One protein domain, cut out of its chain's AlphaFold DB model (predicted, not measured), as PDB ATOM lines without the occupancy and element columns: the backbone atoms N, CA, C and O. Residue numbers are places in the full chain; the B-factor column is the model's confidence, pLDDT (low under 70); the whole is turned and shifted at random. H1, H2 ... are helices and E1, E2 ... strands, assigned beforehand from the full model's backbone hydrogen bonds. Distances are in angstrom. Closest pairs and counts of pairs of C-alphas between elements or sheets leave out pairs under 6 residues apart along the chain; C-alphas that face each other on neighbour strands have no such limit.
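AT A GLANCE: This is residues 46 to 100, 112 to 172 and 183 to 217 of the 595 residues of the protein "F-box domain-containing protein" of Exidia glandulosa HHB12029 (UniProt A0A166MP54). The chain winds in side-by-side turns, strand then helix, making a five-stranded parallel sheet as a wall with helices over one face and the other face bare. H2 and H3 cover the sheet over E1 and E2; H4 continues the helix row and only grazes the sheet, with short H5 after it, while H1 packs on H3 and residues 202 to 217, after edge strand E5, run without a named element. The printed part has 151 residues with five named helices and five named strands, in the order E1 H1 H2 E2 H3 E3 H4 E4 H5 E5; the sheet's order is E1 E2 E3 E4 E5, and the class is mixed, helices and strands. It is compact, with a radius of gyration of the C-alphas of 15.4 A, and flat, spanning 46 by 41 by 21 A.

HOW THE PARTS SIT: E1, residues 46 to 51, is an edge strand and the parallel neighbour of E2, residues 88 to 94; N 48 and O 89 are 2.8 A apart, within hydrogen-bond range. H1, residues 62 to 66, is not on the sheet and meets H2, residues 69 to 83, only through their link. H2 is on the sheet at a height over the sheet of 9.2 A, over E1 and only just over E2, with 3 of its C-alphas there; its closest C-alphas to E1 are those of Phe 74 and Leu 50, 6.1 A. E1, H1, H2 and E2 form a strand-helix-strand unit, parallel neighbour strands with helices between, and its crossover is right-handed. H3, residues 112 to 130, is the hub, touching three helices. It touches H2 with residues 121 to 129 alone, closest at the C-alphas of Thr 125 and Glu 75, 6.4 A, at a shallow tilt of 21 degrees, the same way. It touches H1 with residues 113 to 121 alone, closest at the C-alphas of Val 117 and Ala 66, 6.0 A. H3 is on the same face as H2, making two layers, helices on one face of a sheet; its height over the sheet is 11.1 A. E3, residues 134 to 141, is parallel to E2, with N 138 and O 90 at 2.8 A. H4, residues 146 to 154, touches H3 at a shallow tilt of 29 degrees, the same way, the C-alphas of Ile 151 and Gly 127 being closest at 5.8 A. It only grazes the sheet, with residues 146 to 149. E4, residues 162 to 167, is parallel to E3, with N 139 and O 164 at 2.8 A; E3, H4 and E4 form a second such unit, also right-handed. H5, residues 188 to 191, touches H4, the C-alphas of Phe 189 and Phe 152 being closest at 4.8 A. E5, residues 198 to 201, is parallel to E4, with N 200 and O 163 at 2.8 A. H3 and H5 are apart. Every O i to N i+4 pair is within hydrogen-bond range in H1 and H2, against 11 of 15 in H3 and 3 of 5 in H4; H5 is too short for such a pair.

IN THESE COORDINATES: E1 begins at C-alpha 46, (7.100, 15.249, -49.409), and measures 16.4 A. H1 measures 6.2 A, H2 20.6 A and E2 19.3 A. H3 begins at C-alpha 112, (-8.489, 42.320, -54.660), and measures 25.0 A. E3 measures 18.5 A, H4 13.9 A, E4 15.9 A and H5 5.5 A. E5 measures 10.1 A and ends at C-alpha 201, (4.955, 32.352, -33.783).

THE WHOLE: The C-alphas farthest apart are those of Asn 60 and Arg 215, 46.3 A. The sheet is twisted, its C-alphas up to 5.1 A off the best plane. Residues 101 to 111 and 173 to 182 are not printed; the gaps are 19.3 A between C-alphas 100 and 112 and 17.5 A between C-alphas 172 and 183. Of the links that are printed whole, none is long. Mean pLDDT of the printed part is 82.8; residues 46, 55 to 67, 97 to 100 and 170 to 172 are under 70.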
ATOM      1  N   ARG A  46       6.754  14.373 -48.285       68.94
ATOM      2  CA  ARG A  46       7.100  15.249 -49.409       68.94
ATOM      3  C   ARG A  46       7.226  16.679 -48.892       68.94
ATOM      4  O   ARG A  46       6.297  17.184 -48.266       68.94
ATOM      5  N   TYR A  47       8.345  17.330 -49.180       75.94
ATOM      6  CA  TYR A  47       8.479  18.768 -48.978       75.94
ATOM      7  C   TYR A  47       7.850  19.509 -50.161       75.94
ATOM      8  O   TYR A  47       8.154  19.214 -51.320       75.94
ATOM      9  N   ILE A  48       6.945  20.438 -49.872       79.81
ATOM     10  CA  ILE A  48       6.257  21.269 -50.856       79.81
ATOM     11  C   ILE A  48       6.462  22.718 -50.433       79.81
ATOM     12  O   ILE A  48       6.061  23.112 -49.342       79.81
ATOM     13  N   SER A  49       7.086  23.513 -51.297       83.50
ATOM     14  CA  SER A  49       7.286  24.939 -51.058       83.50
ATOM     15  C   SER A  49       6.630  25.749 -52.162       83.50
ATOM     16  O   SER A  49       6.737  25.406 -53.340       83.50
ATOM     17  N   LEU A  50       5.954  26.817 -51.761       87.06
ATOM     18  CA  LEU A  50       5.413  27.845 -52.627       87.06
ATOM     19  C   LEU A  50       6.037  29.173 -52.220       87.06
ATOM     20  O   LEU A  50       5.815  29.655 -51.113       87.06
ATOM     21  N   ARG A  51       6.774  29.781 -53.143       86.06
ATOM     22  CA  ARG A  51       7.112  31.197 -53.076       86.06
ATOM     23  C   ARG A  51       6.217  31.904 -54.075       86.06
ATOM     24  O   ARG A  51       6.378  31.697 -55.276       86.06
ATOM     25  N   VAL A  52       5.242  32.663 -53.588       82.88
ATOM     26  CA  VAL A  52       4.310  33.352 -54.479       82.88
ATOM     27  C   VAL A  52       5.073  34.467 -55.205       82.88
ATOM     28  O   VAL A  52       5.790  35.226 -54.542       82.88
ATOM     29  N   PRO A  53       4.998  34.551 -56.547       74.69
ATOM     30  CA  PRO A  53       5.745  35.557 -57.287       74.69
ATOM     31  C   PRO A  53       5.283  36.964 -56.912       74.69
ATOM     32  O   PRO A  53       4.088  37.216 -56.790       74.69
ATOM     33  N   GLN A  54       6.228  37.899 -56.783       70.81
ATOM     34  CA  GLN A  54       5.872  39.306 -56.622       70.81
ATOM     35  C   GLN A  54       5.132  39.800 -57.878       70.81
ATOM     36  O   GLN A  54       5.570  39.501 -58.994       70.81
ATOM     37  N   PRO A  55       4.070  40.606 -57.735       61.59
ATOM     38  CA  PRO A  55       3.268  41.095 -58.855       61.59
ATOM     39  C   PRO A  55       4.063  41.972 -59.831       61.59
ATOM     40  O   PRO A  55       3.658  42.101 -60.978       61.59
ATOM     41  N   TYR A  56       5.246  42.481 -59.455       55.91
ATOM     42  CA  TYR A  56       6.172  43.138 -60.390       55.91
ATOM     43  C   TYR A  56       6.537  42.262 -61.606       55.91
ATOM     44  O   TYR A  56       6.743  42.780 -62.701       55.91
ATOM     45  N   TYR A  57       6.594  40.937 -61.437       50.25
ATOM     46  CA  TYR A  57       6.930  39.998 -62.515       50.25
ATOM     47  C   TYR A  57       5.723  39.579 -63.362       50.25
ATOM     48  O   TYR A  57       5.884  38.904 -64.378       50.25
ATOM     49  N   ILE A  58       4.520  39.965 -62.942       54.59
ATOM     50  CA  ILE A  58       3.247  39.521 -63.497       54.59
ATOM     51  C   ILE A  58       2.583  40.762 -64.082       54.59
ATOM     52  O   ILE A  58       1.821  41.466 -63.428       54.59
ATOM     53  N   ALA A  59       2.967  41.092 -65.312       49.94
ATOM     54  CA  ALA A  59       2.510  42.286 -66.009       49.94
ATOM     55  C   ALA A  59       0.973  42.339 -66.077       49.94
ATOM     56  O   ALA A  59       0.401  41.587 -66.850       49.94
ATOM     57  N   ASN A  60       0.330  43.230 -65.307       54.16
ATOM     58  CA  ASN A  60      -1.076  43.683 -65.391       54.16
ATOM     59  C   ASN A  60      -2.192  42.631 -65.612       54.16
ATOM     60  O   ASN A  60      -3.328  43.019 -65.874       54.16
ATOM     61  N   ASP A  61      -1.907  41.335 -65.513       61.75
ATOM     62  CA  ASP A  61      -2.822  40.269 -65.902       61.75
ATOM     63  C   ASP A  61      -2.957  39.247 -64.770       61.75
ATOM     64  O   ASP A  61      -2.072  38.429 -64.508       61.75
ATOM     65  N   VAL A  62      -4.090  39.308 -64.082       62.16
ATOM     66  CA  VAL A  62      -4.484  38.399 -62.998       62.16
ATOM     67  C   VAL A  62      -4.539  36.954 -63.488       62.16
ATOM     68  O   VAL A  62      -4.162  36.040 -62.744       62.16
ATOM     69  N   ASP A  63      -4.920  36.739 -64.752       64.69
ATOM     70  CA  ASP A  63      -4.937  35.408 -65.351       64.69
ATOM     71  C   ASP A  63      -3.516  34.834 -65.418       64.69
ATOM     72  O   ASP A  63      -3.327  33.628 -65.256       64.69
ATOM     73  N   SER A  64      -2.491  35.682 -65.546       64.94
ATOM     74  CA  SER A  64      -1.094  35.239 -65.551       64.94
ATOM     75  C   SER A  64      -0.561  34.858 -64.159       64.94
ATOM     76  O   SER A  64       0.236  33.924 -64.062       64.94
ATOM     77  N   LEU A  65      -1.057  35.465 -63.069       66.88
ATOM     78  CA  LEU A  65      -0.785  34.985 -61.703       66.88
ATOM     79  C   LEU A  65      -1.507  33.670 -61.436       66.88
ATOM     80  O   LEU A  65      -0.900  32.727 -60.921       66.88
ATOM     81  N   ALA A  66      -2.795  33.604 -61.784       64.38
ATOM     82  CA  ALA A  66      -3.570  32.384 -61.652       64.38
ATOM     83  C   ALA A  66      -2.858  31.253 -62.395       64.38
ATOM     84  O   ALA A  66      -2.663  30.188 -61.825       64.38
ATOM     85  N   LEU A  67      -2.369  31.492 -63.610       62.88
ATOM     86  CA  LEU A  67      -1.634  30.519 -64.415       62.88
ATOM     87  C   LEU A  67      -0.136  30.419 -64.084       62.88
ATOM     88  O   LEU A  67       0.596  29.744 -64.813       62.88
ATOM     89  N   SER A  68       0.329  31.043 -62.995       79.12
ATOM     90  CA  SER A  68       1.745  31.000 -62.640       79.12
ATOM     91  C   SER A  68       2.203  29.546 -62.439       79.12
ATOM     92  O   SER A  68       1.549  28.761 -61.731       79.12
ATOM     93  N   PRO A  69       3.333  29.146 -63.052       81.50
ATOM     94  CA  PRO A  69       3.863  27.795 -62.915       81.50
ATOM     95  C   PRO A  69       4.102  27.380 -61.460       81.50
ATOM     96  O   PRO A  69       4.084  26.190 -61.161       81.50
ATOM     97  N   GLU A  70       4.366  28.325 -60.560       82.88
ATOM     98  CA  GLU A  70       4.599  28.110 -59.131       82.88
ATOM     99  C   GLU A  70       3.319  27.661 -58.415       82.88
ATOM    100  O   GLU A  70       3.335  26.630 -57.739       82.88
ATOM    101  N   ILE A  71       2.199  28.374 -58.610       87.06
ATOM    102  CA  ILE A  71       0.906  28.028 -57.996       87.06
ATOM    103  C   ILE A  71       0.379  26.712 -58.575       87.06
ATOM    104  O   ILE A  71      -0.037  25.832 -57.821       87.06
ATOM    105  N   ILE A  72       0.469  26.522 -59.897       88.25
ATOM    106  CA  ILE A  72       0.052  25.266 -60.541       88.25
ATOM    107  C   ILE A  72       0.867  24.082 -60.001       88.25
ATOM    108  O   ILE A  72       0.296  23.046 -59.658       88.25
ATOM    109  N   ARG A  73       2.198  24.219 -59.890       87.25
ATOM    110  CA  ARG A  73       3.065  23.160 -59.345       87.25
ATOM    111  C   ARG A  73       2.779  22.875 -57.874       87.25
ATOM    112  O   ARG A  73       2.855  21.710 -57.473       87.25
ATOM    113  N   PHE A  74       2.462  23.901 -57.084       90.12
ATOM    114  CA  PHE A  74       2.043  23.743 -55.694       90.12
ATOM    115  C   PHE A  74       0.771  22.899 -55.602       90.12
ATOM    116  O   PHE A  74       0.772  21.870 -54.926       90.12
ATOM    117  N   GLU A  75      -0.276  23.270 -56.338       93.38
ATOM    118  CA  GLU A  75      -1.542  22.537 -56.322       93.38
ATOM    119  C   GLU A  75      -1.396  21.096 -56.799       93.38
ATOM    120  O   GLU A  75      -1.829  20.179 -56.106       93.38
ATOM    121  N   GLN A  76      -0.719  20.886 -57.932       90.88
ATOM    122  CA  GLN A  76      -0.444  19.546 -58.450       90.88
ATOM    123  C   GLN A  76       0.337  18.711 -57.431       90.88
ATOM    124  O   GLN A  76      -0.008  17.563 -57.178       90.88
ATOM    125  N   SER A  77       1.354  19.289 -56.784       86.81
ATOM    126  CA  SER A  77       2.151  18.573 -55.784       86.81
ATOM    127  C   SER A  77       1.342  18.178 -54.551       86.81
ATOM    128  O   SER A  77       1.561  17.090 -54.010       86.81
ATOM    129  N   MET A  78       0.430  19.049 -54.113       89.25
ATOM    130  CA  MET A  78      -0.486  18.788 -53.003       89.25
ATOM    131  C   MET A  78      -1.505  17.709 -53.376       89.25
ATOM    132  O   MET A  78      -1.697  16.761 -52.616       89.25
ATOM    133  N   ASP A  79      -2.106  17.796 -54.564       90.38
ATOM    134  CA  ASP A  79      -3.069  16.806 -55.048       90.38
ATOM    135  C   ASP A  79      -2.427  15.435 -55.288       90.38
ATOM    136  O   ASP A  79      -2.985  14.426 -54.860       90.38
ATOM    137  N   ASP A  80      -1.231  15.379 -55.872       85.75
ATOM    138  CA  ASP A  80      -0.451  14.146 -56.016       85.75
ATOM    139  C   ASP A  80      -0.171  13.502 -54.653       85.75
ATOM    140  O   ASP A  80      -0.294  12.287 -54.483       85.75
ATOM    141  N   ALA A  81       0.238  14.310 -53.667       81.94
ATOM    142  CA  ALA A  81       0.526  13.821 -52.324       81.94
ATOM    143  C   ALA A  81      -0.740  13.281 -51.651       81.94
ATOM    144  O   ALA A  81      -0.702  12.200 -51.064       81.94
ATOM    145  N   ARG A  82      -1.865  13.983 -51.810       86.75
ATOM    146  CA  ARG A  82      -3.183  13.569 -51.323       86.75
ATOM    147  C   ARG A  82      -3.650  12.265 -51.973       86.75
ATOM    148  O   ARG A  82      -4.057  11.343 -51.266       86.75
ATOM    149  N   GLN A  83      -3.552  12.143 -53.297       85.56
ATOM    150  CA  GLN A  83      -3.906  10.916 -54.024       85.56
ATOM    151  C   GLN A  83      -3.027   9.736 -53.602       85.56
ATOM    152  O   GLN A  83      -3.520   8.626 -53.423       85.56
ATOM    153  N   ALA A  84      -1.737   9.987 -53.381       80.69
ATOM    154  CA  ALA A  84      -0.793   8.985 -52.902       80.69
ATOM    155  C   ALA A  84      -0.851   8.747 -51.380       80.69
ATOM    156  O   ALA A  84      -0.078   7.928 -50.882       80.69
ATOM    157  N   GLN A  85      -1.719   9.455 -50.642       80.06
ATOM    158  CA  GLN A  85      -1.833   9.393 -49.177       80.06
ATOM    159  C   GLN A  85      -0.490   9.625 -48.458       80.06
ATOM    160  O   GLN A  85      -0.176   9.000 -47.443       80.06
ATOM    161  N   ARG A  86       0.346  10.510 -49.008       78.69
ATOM    162  CA  ARG A  86       1.676  10.827 -48.477       78.69
ATOM    163  C   ARG A  86       1.598  12.008 -47.524       78.69
ATOM    164  O   ARG A  86       0.937  13.001 -47.805       78.69
ATOM    165  N   ARG A  87       2.338  11.915 -46.420       81.19
ATOM    166  CA  ARG A  87       2.527  13.033 -45.488       81.19
ATOM    167  C   ARG A  87       3.320  14.147 -46.161       81.19
ATOM    168  O   ARG A  87       4.182  13.865 -46.999       81.19
ATOM    169  N   VAL A  88       3.052  15.395 -45.786       80.81
ATOM    170  CA  VAL A  88       3.694  16.563 -46.403       80.81
ATOM    171  C   VAL A  88       4.174  17.590 -45.385       80.81
ATOM    172  O   VAL A  88       3.522  17.833 -44.369       80.81
ATOM    173  N   SER A  89       5.314  18.203 -45.696       84.31
ATOM    174  CA  SER A  89       5.801  19.427 -45.062       84.31
ATOM    175  C   SER A  89       5.591  20.571 -46.039       84.31
ATOM    176  O   SER A  89       6.079  20.499 -47.168       84.31
ATOM    177  N   VAL A  90       4.855  21.597 -45.626       87.50
ATOM    178  CA  VAL A  90       4.418  22.692 -46.495       87.50
ATOM    179  C   VAL A  90       5.052  23.999 -46.044       87.50
ATOM    180  O   VAL A  90       4.947  24.360 -44.879       87.50
ATOM    181  N   SER A  91       5.672  24.717 -46.977       91.56
ATOM    182  CA  SER A  91       6.190  26.069 -46.768       91.56
ATOM    183  C   SER A  91       5.555  27.029 -47.769       91.56
ATOM    184  O   SER A  91       5.691  26.837 -48.975       91.56
ATOM    185  N   ILE A  92       4.870  28.060 -47.285       92.38
ATOM    186  CA  ILE A  92       4.258  29.107 -48.105       92.38
ATOM    187  C   ILE A  92       4.906  30.439 -47.742       92.38
ATOM    188  O   ILE A  92       4.926  30.820 -46.573       92.38
ATOM    189  N   TRP A  93       5.425  31.138 -48.748       90.44
ATOM    190  CA  TRP A  93       5.994  32.473 -48.612       90.44
ATOM    191  C   TRP A  93       5.277  33.452 -49.538       90.44
ATOM    192  O   TRP A  93       5.278  33.251 -50.760       90.44
ATOM    193  N   ILE A  94       4.687  34.502 -48.968       86.50
ATOM    194  CA  ILE A  94       4.021  35.579 -49.706       86.50
ATOM    195  C   ILE A  94       4.731  36.911 -49.387       86.50
ATOM    196  O   ILE A  94       4.746  37.326 -48.225       86.50
ATOM    197  N   PRO A  95       5.356  37.558 -50.390       77.38
ATOM    198  CA  PRO A  95       6.100  38.810 -50.219       77.38
ATOM    199  C   PRO A  95       5.206  40.009 -49.911       77.38
ATOM    200  O   PRO A  95       4.075  40.059 -50.381       77.38
ATOM    201  N   PHE A  96       5.784  41.026 -49.267       71.69
ATOM    202  CA  PHE A  96       5.184  42.351 -49.087       71.69
ATOM    203  C   PHE A  96       4.978  43.064 -50.429       71.69
ATOM    204  O   PHE A  96       5.826  42.943 -51.326       71.69
ATOM    205  N   PHE A  97       3.903  43.848 -50.558       66.44
ATOM    206  CA  PHE A  97       3.694  44.726 -51.703       66.44
ATOM    207  C   PHE A  97       4.063  46.165 -51.352       66.44
ATOM    208  O   PHE A  97       3.235  46.969 -50.938       66.44
ATOM    209  N   SER A  98       5.310  46.547 -51.612       52.75
ATOM    210  CA  SER A  98       5.633  47.965 -51.733       52.75
ATOM    211  C   SER A  98       6.535  48.218 -52.922       52.75
ATOM    212  O   SER A  98       7.600  47.627 -53.095       52.75
ATOM    213  N   SER A  99       6.091  49.124 -53.785       51.53
ATOM    214  CA  SER A  99       6.959  49.738 -54.771       51.53
ATOM    215  C   SER A  99       6.528  51.186 -54.986       51.53
ATOM    216  O   SER A  99       5.373  51.437 -55.337       51.53
ATOM    217  N   PRO A 100       7.457  52.150 -54.860       47.62
ATOM    218  CA  PRO A 100       7.214  53.558 -55.187       47.62
ATOM    219  C   PRO A 100       6.737  53.788 -56.633       47.62
ATOM    220  O   PRO A 100       6.203  54.843 -56.964       47.62
ATOM    221  N   SER A 112      -7.292  43.139 -54.785       77.12
ATOM    222  CA  SER A 112      -8.489  42.320 -54.660       77.12
ATOM    223  C   SER A 112      -8.346  41.054 -55.495       77.12
ATOM    224  O   SER A 112      -8.545  39.952 -54.985       77.12
ATOM    225  N   ASP A 113      -7.892  41.198 -56.734       78.19
ATOM    226  CA  ASP A 113      -7.707  40.085 -57.654       78.19
ATOM    227  C   ASP A 113      -6.606  39.119 -57.191       78.19
ATOM    228  O   ASP A 113      -6.796  37.899 -57.191       78.19
ATOM    229  N   TYR A 114      -5.475  39.642 -56.712       79.00
ATOM    230  CA  TYR A 114      -4.398  38.823 -56.156       79.00
ATOM    231  C   TYR A 114      -4.867  38.063 -54.910       79.00
ATOM    232  O   TYR A 114      -4.668  36.851 -54.810       79.00
ATOM    233  N   SER A 115      -5.544  38.749 -53.982       84.38
ATOM    234  CA  SER A 115      -6.098  38.127 -52.774       84.38
ATOM    235  C   SER A 115      -7.067  36.991 -53.120       84.38
ATOM    236  O   SER A 115      -7.027  35.928 -52.499       84.38
ATOM    237  N   LEU A 116      -7.869  37.164 -54.177       86.44
ATOM    238  CA  LEU A 116      -8.817  36.168 -54.661       86.44
ATOM    239  C   LEU A 116      -8.105  34.938 -55.235       86.44
ATOM    240  O   LEU A 116      -8.497  33.815 -54.913       86.44
ATOM    241  N   VAL A 117      -7.029  35.115 -56.009       86.62
ATOM    242  CA  VAL A 117      -6.217  33.991 -56.506       86.62
ATOM    243  C   VAL A 117      -5.579  33.219 -55.347       86.62
ATOM    244  O   VAL A 117      -5.665  31.989 -55.315       86.62
ATOM    245  N   ILE A 118      -4.989  33.907 -54.366       89.00
ATOM    246  CA  ILE A 118      -4.405  33.258 -53.180       89.00
ATOM    247  C   ILE A 118      -5.472  32.500 -52.394       89.00
ATOM    248  O   ILE A 118      -5.273  31.326 -52.067       89.00
ATOM    249  N   GLN A 119      -6.629  33.120 -52.165       90.81
ATOM    250  CA  GLN A 119      -7.749  32.504 -51.463       90.81
ATOM    251  C   GLN A 119      -8.243  31.233 -52.176       90.81
ATOM    252  O   GLN A 119      -8.428  30.182 -51.557       90.81
ATOM    253  N   GLN A 120      -8.457  31.308 -53.490       90.94
ATOM    254  CA  GLN A 120      -9.066  30.225 -54.264       90.94
ATOM    255  C   GLN A 120      -8.099  29.087 -54.586       90.94
ATOM    256  O   GLN A 120      -8.531  27.939 -54.676       90.94
ATOM    257  N   ARG A 121      -6.809  29.385 -54.771       91.44
ATOM    258  CA  ARG A 121      -5.822  28.400 -55.237       91.44
ATOM    259  C   ARG A 121      -4.895  27.916 -54.139       91.44
ATOM    260  O   ARG A 121      -4.695  26.714 -53.986       91.44
ATOM    261  N   VAL A 122      -4.350  28.821 -53.332       92.75
ATOM    262  CA  VAL A 122      -3.365  28.466 -52.298       92.75
ATOM    263  C   VAL A 122      -4.072  28.026 -51.022       92.75
ATOM    264  O   VAL A 122      -3.921  26.881 -50.588       92.75
ATOM    265  N   VAL A 123      -4.895  28.915 -50.465       93.81
ATOM    266  CA  VAL A 123      -5.627  28.719 -49.209       93.81
ATOM    267  C   VAL A 123      -6.565  27.518 -49.363       93.81
ATOM    268  O   VAL A 123      -6.384  26.516 -48.675       93.81
ATOM    269  N   ALA A 124      -7.468  27.504 -50.349       93.06
ATOM    270  CA  ALA A 124      -8.384  26.372 -50.546       93.06
ATOM    271  C   ALA A 124      -7.680  25.011 -50.751       93.06
ATOM    272  O   ALA A 124      -8.179  23.973 -50.311       93.06
ATOM    273  N   THR A 125      -6.518  24.976 -51.409       93.50
ATOM    274  CA  THR A 125      -5.741  23.736 -51.590       93.50
ATOM    275  C   THR A 125      -5.097  23.262 -50.292       93.50
ATOM    276  O   THR A 125      -5.150  22.066 -49.986       93.50
ATOM    277  N   LEU A 126      -4.550  24.187 -49.499       93.94
ATOM    278  CA  LEU A 126      -4.063  23.885 -48.157       93.94
ATOM    279  C   LEU A 126      -5.202  23.341 -47.284       93.94
ATOM    280  O   LEU A 126      -5.045  22.283 -46.680       93.94
ATOM    281  N   GLY A 127      -6.368  23.994 -47.286       92.25
ATOM    282  CA  GLY A 127      -7.531  23.594 -46.485       92.25
ATOM    283  C   GLY A 127      -8.012  22.175 -46.784       92.25
ATOM    284  O   GLY A 127      -8.277  21.405 -45.867       92.25
ATOM    285  N   ARG A 128      -8.014  21.773 -48.064       91.62
ATOM    286  CA  ARG A 128      -8.363  20.403 -48.491       91.62
ATOM    287  C   ARG A 128      -7.388  19.320 -48.012       91.62
ATOM    288  O   ARG A 128      -7.728  18.143 -48.078       91.62
ATOM    289  N   SER A 129      -6.181  19.697 -47.590       90.94
ATOM    290  CA  SER A 129      -5.095  18.755 -47.279       90.94
ATOM    291  C   SER A 129      -4.626  18.816 -45.821       90.94
ATOM    292  O   SER A 129      -4.012  17.860 -45.339       90.94
ATOM    293  N   LEU A 130      -4.909  19.922 -45.124       91.06
ATOM    294  CA  LEU A 130      -4.411  20.231 -43.782       91.06
ATOM    295  C   LEU A 130      -4.761  19.149 -42.758       91.06
ATOM    296  O   LEU A 130      -3.892  18.704 -42.012       91.06
ATOM    297  N   GLN A 131      -6.015  18.700 -42.758       90.06
ATOM    298  CA  GLN A 131      -6.520  17.771 -41.753       90.06
ATOM    299  C   GLN A 131      -5.830  16.405 -41.785       90.06
ATOM    300  O   GLN A 131      -5.567  15.827 -40.727       90.06
ATOM    301  N   ASP A 132      -5.516  15.906 -42.979       84.81
ATOM    302  CA  ASP A 132      -5.232  14.486 -43.193       84.81
ATOM    303  C   ASP A 132      -3.752  14.182 -43.483       84.81
ATOM    304  O   ASP A 132      -3.295  13.070 -43.215       84.81
ATOM    305  N   TYR A 133      -2.985  15.145 -44.011       83.88
ATOM    306  CA  TYR A 133      -1.650  14.858 -44.571       83.88
ATOM    307  C   TYR A 133      -0.542  15.795 -44.097       83.88
ATOM    308  O   TYR A 133       0.632  15.411 -44.125       83.88
ATOM    309  N   VAL A 134      -0.880  17.018 -43.687       88.62
ATOM    310  CA  VAL A 134       0.123  18.031 -43.343       88.62
ATOM    311  C   VAL A 134       0.706  17.727 -41.965       88.62
ATOM    312  O   VAL A 134      -0.003  17.708 -40.960       88.62
ATOM    313  N   ILE A 135       2.014  17.465 -41.924       85.62
ATOM    314  CA  ILE A 135       2.760  17.202 -40.684       85.62
ATOM    315  C   ILE A 135       3.597  18.397 -40.229       85.62
ATOM    316  O   ILE A 135       3.931  18.487 -39.052       85.62
ATOM    317  N   SER A 136       3.925  19.303 -41.143       88.06
ATOM    318  CA  SER A 136       4.655  20.536 -40.869       88.06
ATOM    319  C   SER A 136       4.092  21.633 -41.762       88.06
ATOM    320  O   SER A 136       3.854  21.390 -42.950       88.06
ATOM    321  N   LEU A 137       3.840  22.801 -41.181       93.31
ATOM    322  CA  LEU A 137       3.285  23.950 -41.878       93.31
ATOM    323  C   LEU A 137       4.046  25.213 -41.490       93.31
ATOM    324  O   LEU A 137       3.978  25.639 -40.342       93.31
ATOM    325  N   THR A 138       4.694  25.830 -42.470       92.56
ATOM    326  CA  THR A 138       5.332  27.141 -42.354       92.56
ATOM    327  C   THR A 138       4.609  28.114 -43.273       92.56
ATOM    328  O   THR A 138       4.558  27.888 -44.485       92.56
ATOM    329  N   ILE A 139       4.057  29.192 -42.723       92.31
ATOM    330  CA  ILE A 139       3.451  30.280 -43.493       92.31
ATOM    331  C   ILE A 139       4.108  31.585 -43.077       92.31
ATOM    332  O   ILE A 139       3.931  32.048 -41.953       92.31
ATOM    333  N   HIS A 140       4.833  32.182 -44.013       89.38
ATOM    334  CA  HIS A 140       5.387  33.516 -43.873       89.38
ATOM    335  C   HIS A 140       4.746  34.410 -44.924       89.38
ATOM    336  O   HIS A 140       4.952  34.237 -46.123       89.38
ATOM    337  N   THR A 141       3.927  35.343 -44.478       87.00
ATOM    338  CA  THR A 141       3.159  36.216 -45.350       87.00
ATOM    339  C   THR A 141       3.307  37.625 -44.819       87.00
ATOM    340  O   THR A 141       2.984  37.897 -43.669       87.00
ATOM    341  N   GLN A 142       3.887  38.501 -45.631       78.62
ATOM    342  CA  GLN A 142       4.102  39.903 -45.261       78.62
ATOM    343  C   GLN A 142       2.877  40.778 -45.596       78.62
ATOM    344  O   GLN A 142       2.835  41.953 -45.258       78.62
ATOM    345  N   CYS A 143       1.885  40.190 -46.262       75.62
ATOM    346  CA  CYS A 143       0.605  40.762 -46.667       75.62
ATOM    347  C   CYS A 143      -0.464  39.656 -46.608       75.62
ATOM    348  O   CYS A 143      -0.120  38.475 -46.635       75.62
ATOM    349  N   PHE A 144      -1.757  39.984 -46.554       81.31
ATOM    350  CA  PHE A 144      -2.849  38.999 -46.634       81.31
ATOM    351  C   PHE A 144      -2.862  37.896 -45.554       81.31
ATOM    352  O   PHE A 144      -3.454  36.832 -45.769       81.31
ATOM    353  N   GLY A 145      -2.259  38.129 -44.384       83.69
ATOM    354  CA  GLY A 145      -2.337  37.219 -43.235       83.69
ATOM    355  C   GLY A 145      -3.772  36.793 -42.909       83.69
ATOM    356  O   GLY A 145      -4.028  35.605 -42.681       83.69
ATOM    357  N   GLY A 146      -4.722  37.732 -43.040       84.00
ATOM    358  CA  GLY A 146      -6.166  37.533 -42.895       84.00
ATOM    359  C   GLY A 146      -6.736  36.307 -43.624       84.00
ATOM    360  O   GLY A 146      -7.615  35.622 -43.094       84.00
ATOM    361  N   LEU A 147      -6.213  35.969 -44.809       87.81
ATOM    362  CA  LEU A 147      -6.756  34.900 -45.659       87.81
ATOM    363  C   LEU A 147      -6.622  33.501 -45.033       87.81
ATOM    364  O   LEU A 147      -7.467  32.629 -45.251       87.81
ATOM    365  N   PHE A 148      -5.586  33.273 -44.222       89.88
ATOM    366  CA  PHE A 148      -5.322  31.963 -43.620       89.88
ATOM    367  C   PHE A 148      -6.150  31.698 -42.358       89.88
ATOM    368  O   PHE A 148      -6.418  30.536 -42.034       89.88
ATOM    369  N   HIS A 149      -6.629  32.749 -41.678       84.62
ATOM    370  CA  HIS A 149      -7.398  32.615 -40.437       84.62
ATOM    371  C   HIS A 149      -8.660  31.768 -40.611       84.62
ATOM    372  O   HIS A 149      -8.985  30.980 -39.727       84.62
ATOM    373  N   GLY A 150      -9.339  31.875 -41.759       80.75
ATOM    374  CA  GLY A 150     -10.557  31.108 -42.030       80.75
ATOM    375  C   GLY A 150     -10.330  29.594 -42.073       80.75
ATOM    376  O   GLY A 150     -11.171  28.830 -41.602       80.75
ATOM    377  N   ILE A 151      -9.185  29.139 -42.588       89.00
ATOM    378  CA  ILE A 151      -8.842  27.708 -42.570       89.00
ATOM    379  C   ILE A 151      -8.474  27.280 -41.163       89.00
ATOM    380  O   ILE A 151      -8.926  26.238 -40.695       89.00
ATOM    381  N   PHE A 152      -7.674  28.094 -40.482       89.81
ATOM    382  CA  PHE A 152      -7.236  27.801 -39.131       89.81
ATOM    383  C   PHE A 152      -8.401  27.713 -38.151       89.81
ATOM    384  O   PHE A 152      -8.417  26.791 -37.352       89.81
ATOM    385  N   SER A 153      -9.417  28.567 -38.225       86.12
ATOM    386  CA  SER A 153     -10.561  28.481 -37.307       86.12
ATOM    387  C   SER A 153     -11.486  27.288 -37.577       86.12
ATOM    388  O   SER A 153     -12.142  26.798 -36.664       86.12
ATOM    389  N   THR A 154     -11.545  26.791 -38.816       88.69
ATOM    390  CA  THR A 154     -12.557  25.800 -39.227       88.69
ATOM    391  C   THR A 154     -12.023  24.385 -39.419       88.69
ATOM    392  O   THR A 154     -12.800  23.431 -39.377       88.69
ATOM    393  N   THR A 155     -10.720  24.224 -39.645       92.31
ATOM    394  CA  THR A 155     -10.139  22.955 -40.102       92.31
ATOM    395  C   THR A 155      -9.212  22.356 -39.042       92.31
ATOM    396  O   THR A 155      -8.185  22.961 -38.727       92.31
ATOM    397  N   PRO A 156      -9.508  21.151 -38.515       93.44
ATOM    398  CA  PRO A 156      -8.603  20.432 -37.623       93.44
ATOM    399  C   PRO A 156      -7.253  20.112 -38.263       93.44
ATOM    400  O   PRO A 156      -7.168  19.899 -39.469       93.44
ATOM    401  N   ALA A 157      -6.210  19.968 -37.446       92.81
ATOM    402  CA  ALA A 157      -4.859  19.620 -37.889       92.81
ATOM    403  C   ALA A 157      -4.369  18.340 -37.186       92.81
ATOM    404  O   ALA A 157      -3.519  18.358 -36.295       92.81
ATOM    405  N   LEU A 158      -4.937  17.189 -37.568       90.38
ATOM    406  CA  LEU A 158      -4.784  15.923 -36.829       90.38
ATOM    407  C   LEU A 158      -3.359  15.352 -36.856       90.38
ATOM    408  O   LEU A 158      -2.952  14.639 -35.930       90.38
ATOM    409  N   TYR A 159      -2.610  15.649 -37.918       86.94
ATOM    410  CA  TYR A 159      -1.261  15.130 -38.151       86.94
ATOM    411  C   TYR A 159      -0.150  16.155 -37.947       86.94
ATOM    412  O   TYR A 159       1.013  15.749 -37.900       86.94
ATOM    413  N   LEU A 160      -0.503  17.429 -37.780       90.50
ATOM    414  CA  LEU A 160       0.443  18.527 -37.662       90.50
ATOM    415  C   LEU A 160       1.314  18.355 -36.413       90.50
ATOM    416  O   LEU A 160       0.806  18.116 -35.317       90.50
ATOM    417  N   ARG A 161       2.630  18.436 -36.602       87.06
ATOM    418  CA  ARG A 161       3.665  18.304 -35.567       87.06
ATOM    419  C   ARG A 161       4.425  19.606 -35.351       87.06
ATOM    420  O   ARG A 161       4.754  19.904 -34.205       87.06
ATOM    421  N   HIS A 162       4.673  20.343 -36.430       89.88
ATOM    422  CA  HIS A 162       5.370  21.623 -36.422       89.88
ATOM    423  C   HIS A 162       4.524  22.693 -37.117       89.88
ATOM    424  O   HIS A 162       3.938  22.433 -38.172       89.88
ATOM    425  N   LEU A 163       4.457  23.871 -36.512       94.31
ATOM    426  CA  LEU A 163       3.754  25.039 -37.020       94.31
ATOM    427  C   LEU A 163       4.688  26.241 -36.935       94.31
ATOM    428  O   LEU A 163       5.185  26.518 -35.856       94.31
ATOM    429  N   SER A 164       4.869  26.971 -38.027       93.00
ATOM    430  CA  SER A 164       5.585  28.247 -38.050       93.00
ATOM    431  C   SER A 164       4.707  29.289 -38.741       93.00
ATOM    432  O   SER A 164       4.314  29.100 -39.896       93.00
ATOM    433  N   LEU A 165       4.311  30.333 -38.012       91.44
ATOM    434  CA  LEU A 165       3.373  31.356 -38.472       91.44
ATOM    435  C   LEU A 165       3.957  32.755 -38.314       91.44
ATOM    436  O   LEU A 165       4.290  33.195 -37.217       91.44
ATOM    437  N   SER A 166       3.986  33.458 -39.439       88.56
ATOM    438  CA  SER A 166       4.301  34.871 -39.561       88.56
ATOM    439  C   SER A 166       3.249  35.488 -40.480       88.56
ATOM    440  O   SER A 166       3.442  35.568 -41.695       88.56
ATOM    441  N   LEU A 167       2.094  35.830 -39.904       86.06
ATOM    442  CA  LEU A 167       0.908  36.328 -40.605       86.06
ATOM    443  C   LEU A 167       0.784  37.847 -40.484       86.06
ATOM    444  O   LEU A 167       0.191  38.326 -39.524       86.06
ATOM    445  N   TYR A 168       1.336  38.597 -41.428       80.62
ATOM    446  CA  TYR A 168       1.169  40.047 -41.484       80.62
ATOM    447  C   TYR A 168       0.066  40.429 -42.471       80.62
ATOM    448  O   TYR A 168      -0.078  39.807 -43.528       80.62
ATOM    449  N   ASP A 169      -0.705  41.460 -42.137       73.69
ATOM    450  CA  ASP A 169      -1.640  42.102 -43.059       73.69
ATOM    451  C   ASP A 169      -1.209  43.540 -43.372       73.69
ATOM    452  O   ASP A 169      -0.641  44.228 -42.523       73.69
ATOM    453  N   GLU A 170      -1.470  43.982 -44.601       61.78
ATOM    454  CA  GLU A 170      -1.166  45.346 -45.045       61.78
ATOM    455  C   GLU A 170      -2.204  46.307 -44.458       61.78
ATOM    456  O   GLU A 170      -3.345  46.355 -44.930       61.78
ATOM    457  N   SER A 171      -1.824  47.048 -43.413       53.47
ATOM    458  CA  SER A 171      -2.644  48.126 -42.858       53.47
ATOM    459  C   SER A 171      -2.551  49.374 -43.730       53.47
ATOM    460  O   SER A 171      -1.452  49.779 -44.113       53.47
ATOM    461  N   ASP A 172      -3.700  49.985 -44.016       44.66
ATOM    462  CA  ASP A 172      -3.775  51.288 -44.675       44.66
ATOM    463  C   ASP A 172      -2.979  52.341 -43.884       44.66
ATOM    464  O   ASP A 172      -2.969  52.330 -42.654       44.66
ATOM    465  N   VAL A 183      -3.695  38.499 -34.836       78.06
ATOM    466  CA  VAL A 183      -3.993  37.730 -33.611       78.06
ATOM    467  C   VAL A 183      -4.383  36.292 -33.952       78.06
ATOM    468  O   VAL A 183      -5.384  36.035 -34.623       78.06
ATOM    469  N   ILE A 184      -3.627  35.325 -33.438       85.50
ATOM    470  CA  ILE A 184      -3.970  33.903 -33.506       85.50
ATOM    471  C   ILE A 184      -5.147  33.632 -32.567       85.50
ATOM    472  O   ILE A 184      -5.020  33.755 -31.351       85.50
ATOM    473  N   SER A 185      -6.284  33.236 -33.146       85.69
ATOM    474  CA  SER A 185      -7.509  32.892 -32.414       85.69
ATOM    475  C   SER A 185      -7.324  31.679 -31.495       85.69
ATOM    476  O   SER A 185      -6.663  30.706 -31.863       85.69
ATOM    477  N   ALA A 186      -8.013  31.687 -30.347       87.31
ATOM    478  CA  ALA A 186      -8.111  30.550 -29.429       87.31
ATOM    479  C   ALA A 186      -8.650  29.270 -30.092       87.31
ATOM    480  O   ALA A 186      -8.336  28.161 -29.657       87.31
ATOM    481  N   GLU A 187      -9.419  29.429 -31.171       87.31
ATOM    482  CA  GLU A 187     -10.021  28.343 -31.944       87.31
ATOM    483  C   GLU A 187      -9.122  27.823 -33.076       87.31
ATOM    484  O   GLU A 187      -9.593  27.081 -33.937       87.31
ATOM    485  N   ILE A 188      -7.832  28.185 -33.112       90.62
ATOM    486  CA  ILE A 188      -6.906  27.672 -34.129       90.62
ATOM    487  C   ILE A 188      -6.944  26.133 -34.198       90.62
ATOM    488  O   ILE A 188      -6.953  25.414 -33.197       90.62
ATOM    489  N   PHE A 189      -7.011  25.647 -35.429       91.81
ATOM    490  CA  PHE A 189      -7.297  24.279 -35.847       91.81
ATOM    491  C   PHE A 189      -8.584  23.686 -35.272       91.81
ATOM    492  O   PHE A 189      -8.604  22.507 -34.915       91.81
ATOM    493  N   ALA A 190      -9.642  24.490 -35.130       86.25
ATOM    494  CA  ALA A 190     -10.868  24.111 -34.423       86.25
ATOM    495  C   ALA A 190     -10.562  23.483 -33.044       86.25
ATOM    496  O   ALA A 190     -11.148  22.469 -32.652       86.25
ATOM    497  N   CYS A 191      -9.564  24.041 -32.347       89.44
ATOM    498  CA  CYS A 191      -9.007  23.549 -31.082       89.44
ATOM    499  C   CYS A 191      -8.343  22.154 -31.135       89.44
ATOM    500  O   CYS A 191      -7.989  21.605 -30.088       89.44
ATOM    501  N   LEU A 192      -8.158  21.554 -32.317       90.75
ATOM    502  CA  LEU A 192      -7.777  20.151 -32.479       90.75
ATOM    503  C   LEU A 192      -6.483  19.972 -33.292       90.75
ATOM    504  O   LEU A 192      -6.499  19.704 -34.495       90.75
ATOM    505  N   ALA A 193      -5.352  20.007 -32.580       92.94
ATOM    506  CA  ALA A 193      -4.021  19.672 -33.098       92.94
ATOM    507  C   ALA A 193      -3.275  18.695 -32.153       92.94
ATOM    508  O   ALA A 193      -2.270  19.036 -31.530       92.94
ATOM    509  N   PRO A 194      -3.752  17.445 -31.991       88.31
ATOM    510  CA  PRO A 194      -3.338  16.548 -30.900       88.31
ATOM    511  C   PRO A 194      -1.873  16.085 -30.952       88.31
ATOM    512  O   PRO A 194      -1.383  15.500 -29.975       88.31
ATOM    513  N   ARG A 195      -1.212  16.279 -32.098       86.44
ATOM    514  CA  ARG A 195       0.174  15.882 -32.376       86.44
ATOM    515  C   ARG A 195       1.133  17.064 -32.466       86.44
ATOM    516  O   ARG A 195       2.319  16.811 -32.659       86.44
ATOM    517  N   LEU A 196       0.646  18.293 -32.307       90.75
ATOM    518  CA  LEU A 196       1.467  19.490 -32.389       90.75
ATOM    519  C   LEU A 196       2.464  19.504 -31.225       90.75
ATOM    520  O   LEU A 196       2.083  19.310 -30.068       90.75
ATOM    521  N   ARG A 197       3.751  19.648 -31.549       88.38
ATOM    522  CA  ARG A 197       4.871  19.597 -30.598       88.38
ATOM    523  C   ARG A 197       5.757  20.827 -30.653       88.38
ATOM    524  O   ARG A 197       6.335  21.149 -29.622       88.38
ATOM    525  N   SER A 198       5.852  21.458 -31.814       91.69
ATOM    526  CA  SER A 198       6.747  22.577 -32.074       91.69
ATOM    527  C   SER A 198       5.959  23.709 -32.719       91.69
ATOM    528  O   SER A 198       5.160  23.460 -33.629       91.69
ATOM    529  N   VAL A 199       6.126  24.917 -32.194       93.56
ATOM    530  CA  VAL A 199       5.417  26.117 -32.632       93.56
ATOM    531  C   VAL A 199       6.395  27.281 -32.705       93.56
ATOM    532  O   VAL A 199       7.037  27.605 -31.716       93.56
ATOM    533  N   GLU A 200       6.463  27.931 -33.856       92.50
ATOM    534  CA  GLU A 200       7.127  29.209 -34.072       92.50
ATOM    535  C   GLU A 200       6.062  30.253 -34.413       92.50
ATOM    536  O   GLU A 200       5.267  30.062 -35.337       92.50
ATOM    537  N   ILE A 201       5.977  31.318 -33.623       88.69
ATOM    538  CA  ILE A 201       4.955  32.352 -33.783       88.69
ATOM    539  C   ILE A 201       5.613  33.722 -33.757       88.69
ATOM    540  O   ILE A 201       6.248  34.109 -32.776       88.69
ATOM    541  N   ASP A 202       5.352  34.477 -34.817       84.19
ATOM    542  CA  ASP A 202       5.706  35.888 -34.947       84.19
ATOM    543  C   ASP A 202       4.483  36.814 -34.806       84.19
ATOM    544  O   ASP A 202       4.520  37.995 -35.121       84.19
ATOM    545  N   ASN A 203       3.351  36.256 -34.384       82.00
ATOM    546  CA  ASN A 203       2.058  36.920 -34.273       82.00
ATOM    547  C   ASN A 203       1.638  37.101 -32.806       82.00
ATOM    548  O   ASN A 203       2.142  36.428 -31.908       82.00
ATOM    549  N   ARG A 204       0.647  37.965 -32.551       79.56
ATOM    550  CA  ARG A 204      -0.001  38.034 -31.233       79.56
ATOM    551  C   ARG A 204      -0.882  36.803 -31.023       79.56
ATOM    552  O   ARG A 204      -1.423  36.241 -31.975       79.56
ATOM    553  N   VAL A 205      -1.090  36.417 -29.771       80.56
ATOM    554  CA  VAL A 205      -2.072  35.394 -29.376       80.56
ATOM    555  C   VAL A 205      -3.215  36.042 -28.607       80.56
ATOM    556  O   VAL A 205      -3.063  37.120 -28.040       80.56
ATOM    557  N   THR A 206      -4.393  35.422 -28.623       81.75
ATOM    558  CA  THR A 206      -5.500  35.863 -27.762       81.75
ATOM    559  C   THR A 206      -5.159  35.667 -26.291       81.75
ATOM    560  O   THR A 206      -4.547  34.662 -25.975       81.75
ATOM    561  N   ASN A 207      -5.730  36.465 -25.388       78.56
ATOM    562  CA  ASN A 207      -5.575  36.309 -23.929       78.56
ATOM    563  C   ASN A 207      -6.177  35.005 -23.343       78.56
ATOM    564  O   ASN A 207      -6.154  34.792 -22.133       78.56
ATOM    565  N   TYR A 208      -6.784  34.143 -24.166       85.56
ATOM    566  CA  TYR A 208      -7.382  32.878 -23.735       85.56
ATOM    567  C   TYR A 208      -6.465  31.693 -24.061       85.56
ATOM    568  O   TYR A 208      -5.876  31.665 -25.145       85.56
ATOM    569  N   PRO A 209      -6.377  30.669 -23.187       86.75
ATOM    570  CA  PRO A 209      -5.600  29.466 -23.461       86.75
ATOM    571  C   PRO A 209      -5.968  28.839 -24.807       86.75
ATOM    572  O   PRO A 209      -7.140  28.599 -25.102       86.75
ATOM    573  N   ILE A 210      -4.953  28.528 -25.610       90.62
ATOM    574  CA  ILE A 210      -5.140  27.951 -26.939       90.62
ATOM    575  C   ILE A 210      -5.093  26.432 -26.801       90.62
ATOM    576  O   ILE A 210      -4.032  25.836 -26.616       90.62
ATOM    577  N   ALA A 211      -6.249  25.775 -26.899       92.25
ATOM    578  CA  ALA A 211      -6.355  24.333 -26.660       92.25
ATOM    579  C   ALA A 211      -5.453  23.499 -27.591       92.25
ATOM    580  O   ALA A 211      -4.852  22.508 -27.156       92.25
ATOM    581  N   ALA A 212      -5.296  23.932 -28.846       92.94
ATOM    582  CA  ALA A 212      -4.414  23.296 -29.823       92.94
ATOM    583  C   ALA A 212      -2.934  23.285 -29.389       92.94
ATOM    584  O   ALA A 212      -2.188  22.394 -29.792       92.94
ATOM    585  N   PHE A 213      -2.517  24.225 -28.536       94.88
ATOM    586  CA  PHE A 213      -1.135  24.370 -28.070       94.88
ATOM    587  C   PHE A 213      -0.839  23.622 -26.761       94.88
ATOM    588  O   PHE A 213       0.316  23.495 -26.362       94.88
ATOM    589  N   SER A 214      -1.848  23.008 -26.138       92.62
ATOM    590  CA  SER A 214      -1.742  22.321 -24.835       92.62
ATOM    591  C   SER A 214      -0.675  21.217 -24.732       92.62
ATOM    592  O   SER A 214      -0.315  20.810 -23.628       92.62
ATOM    593  N   ARG A 215      -0.189  20.691 -25.864       89.12
ATOM    594  CA  ARG A 215       0.790  19.588 -25.953       89.12
ATOM    595  C   ARG A 215       2.127  19.985 -26.580       89.12
ATOM    596  O   ARG A 215       2.973  19.103 -26.802       89.12
ATOM    597  N   VAL A 216       2.279  21.268 -26.891       93.19
ATOM    598  CA  VAL A 216       3.482  21.851 -27.479       93.19
ATOM    599  C   VAL A 216       4.596  21.825 -26.441       93.19
ATOM    600  O   VAL A 216       4.374  22.130 -25.271       93.19
ATOM    601  N   ARG A 217       5.778  21.393 -26.875       89.50
ATOM    602  CA  ARG A 217       6.988  21.273 -26.054       89.50
ATOM    603  C   ARG A 217       8.062  22.256 -26.478       89.50
ATOM    604  O   ARG A 217       8.863  22.638 -25.638       89.50
TER     605      ARG A 217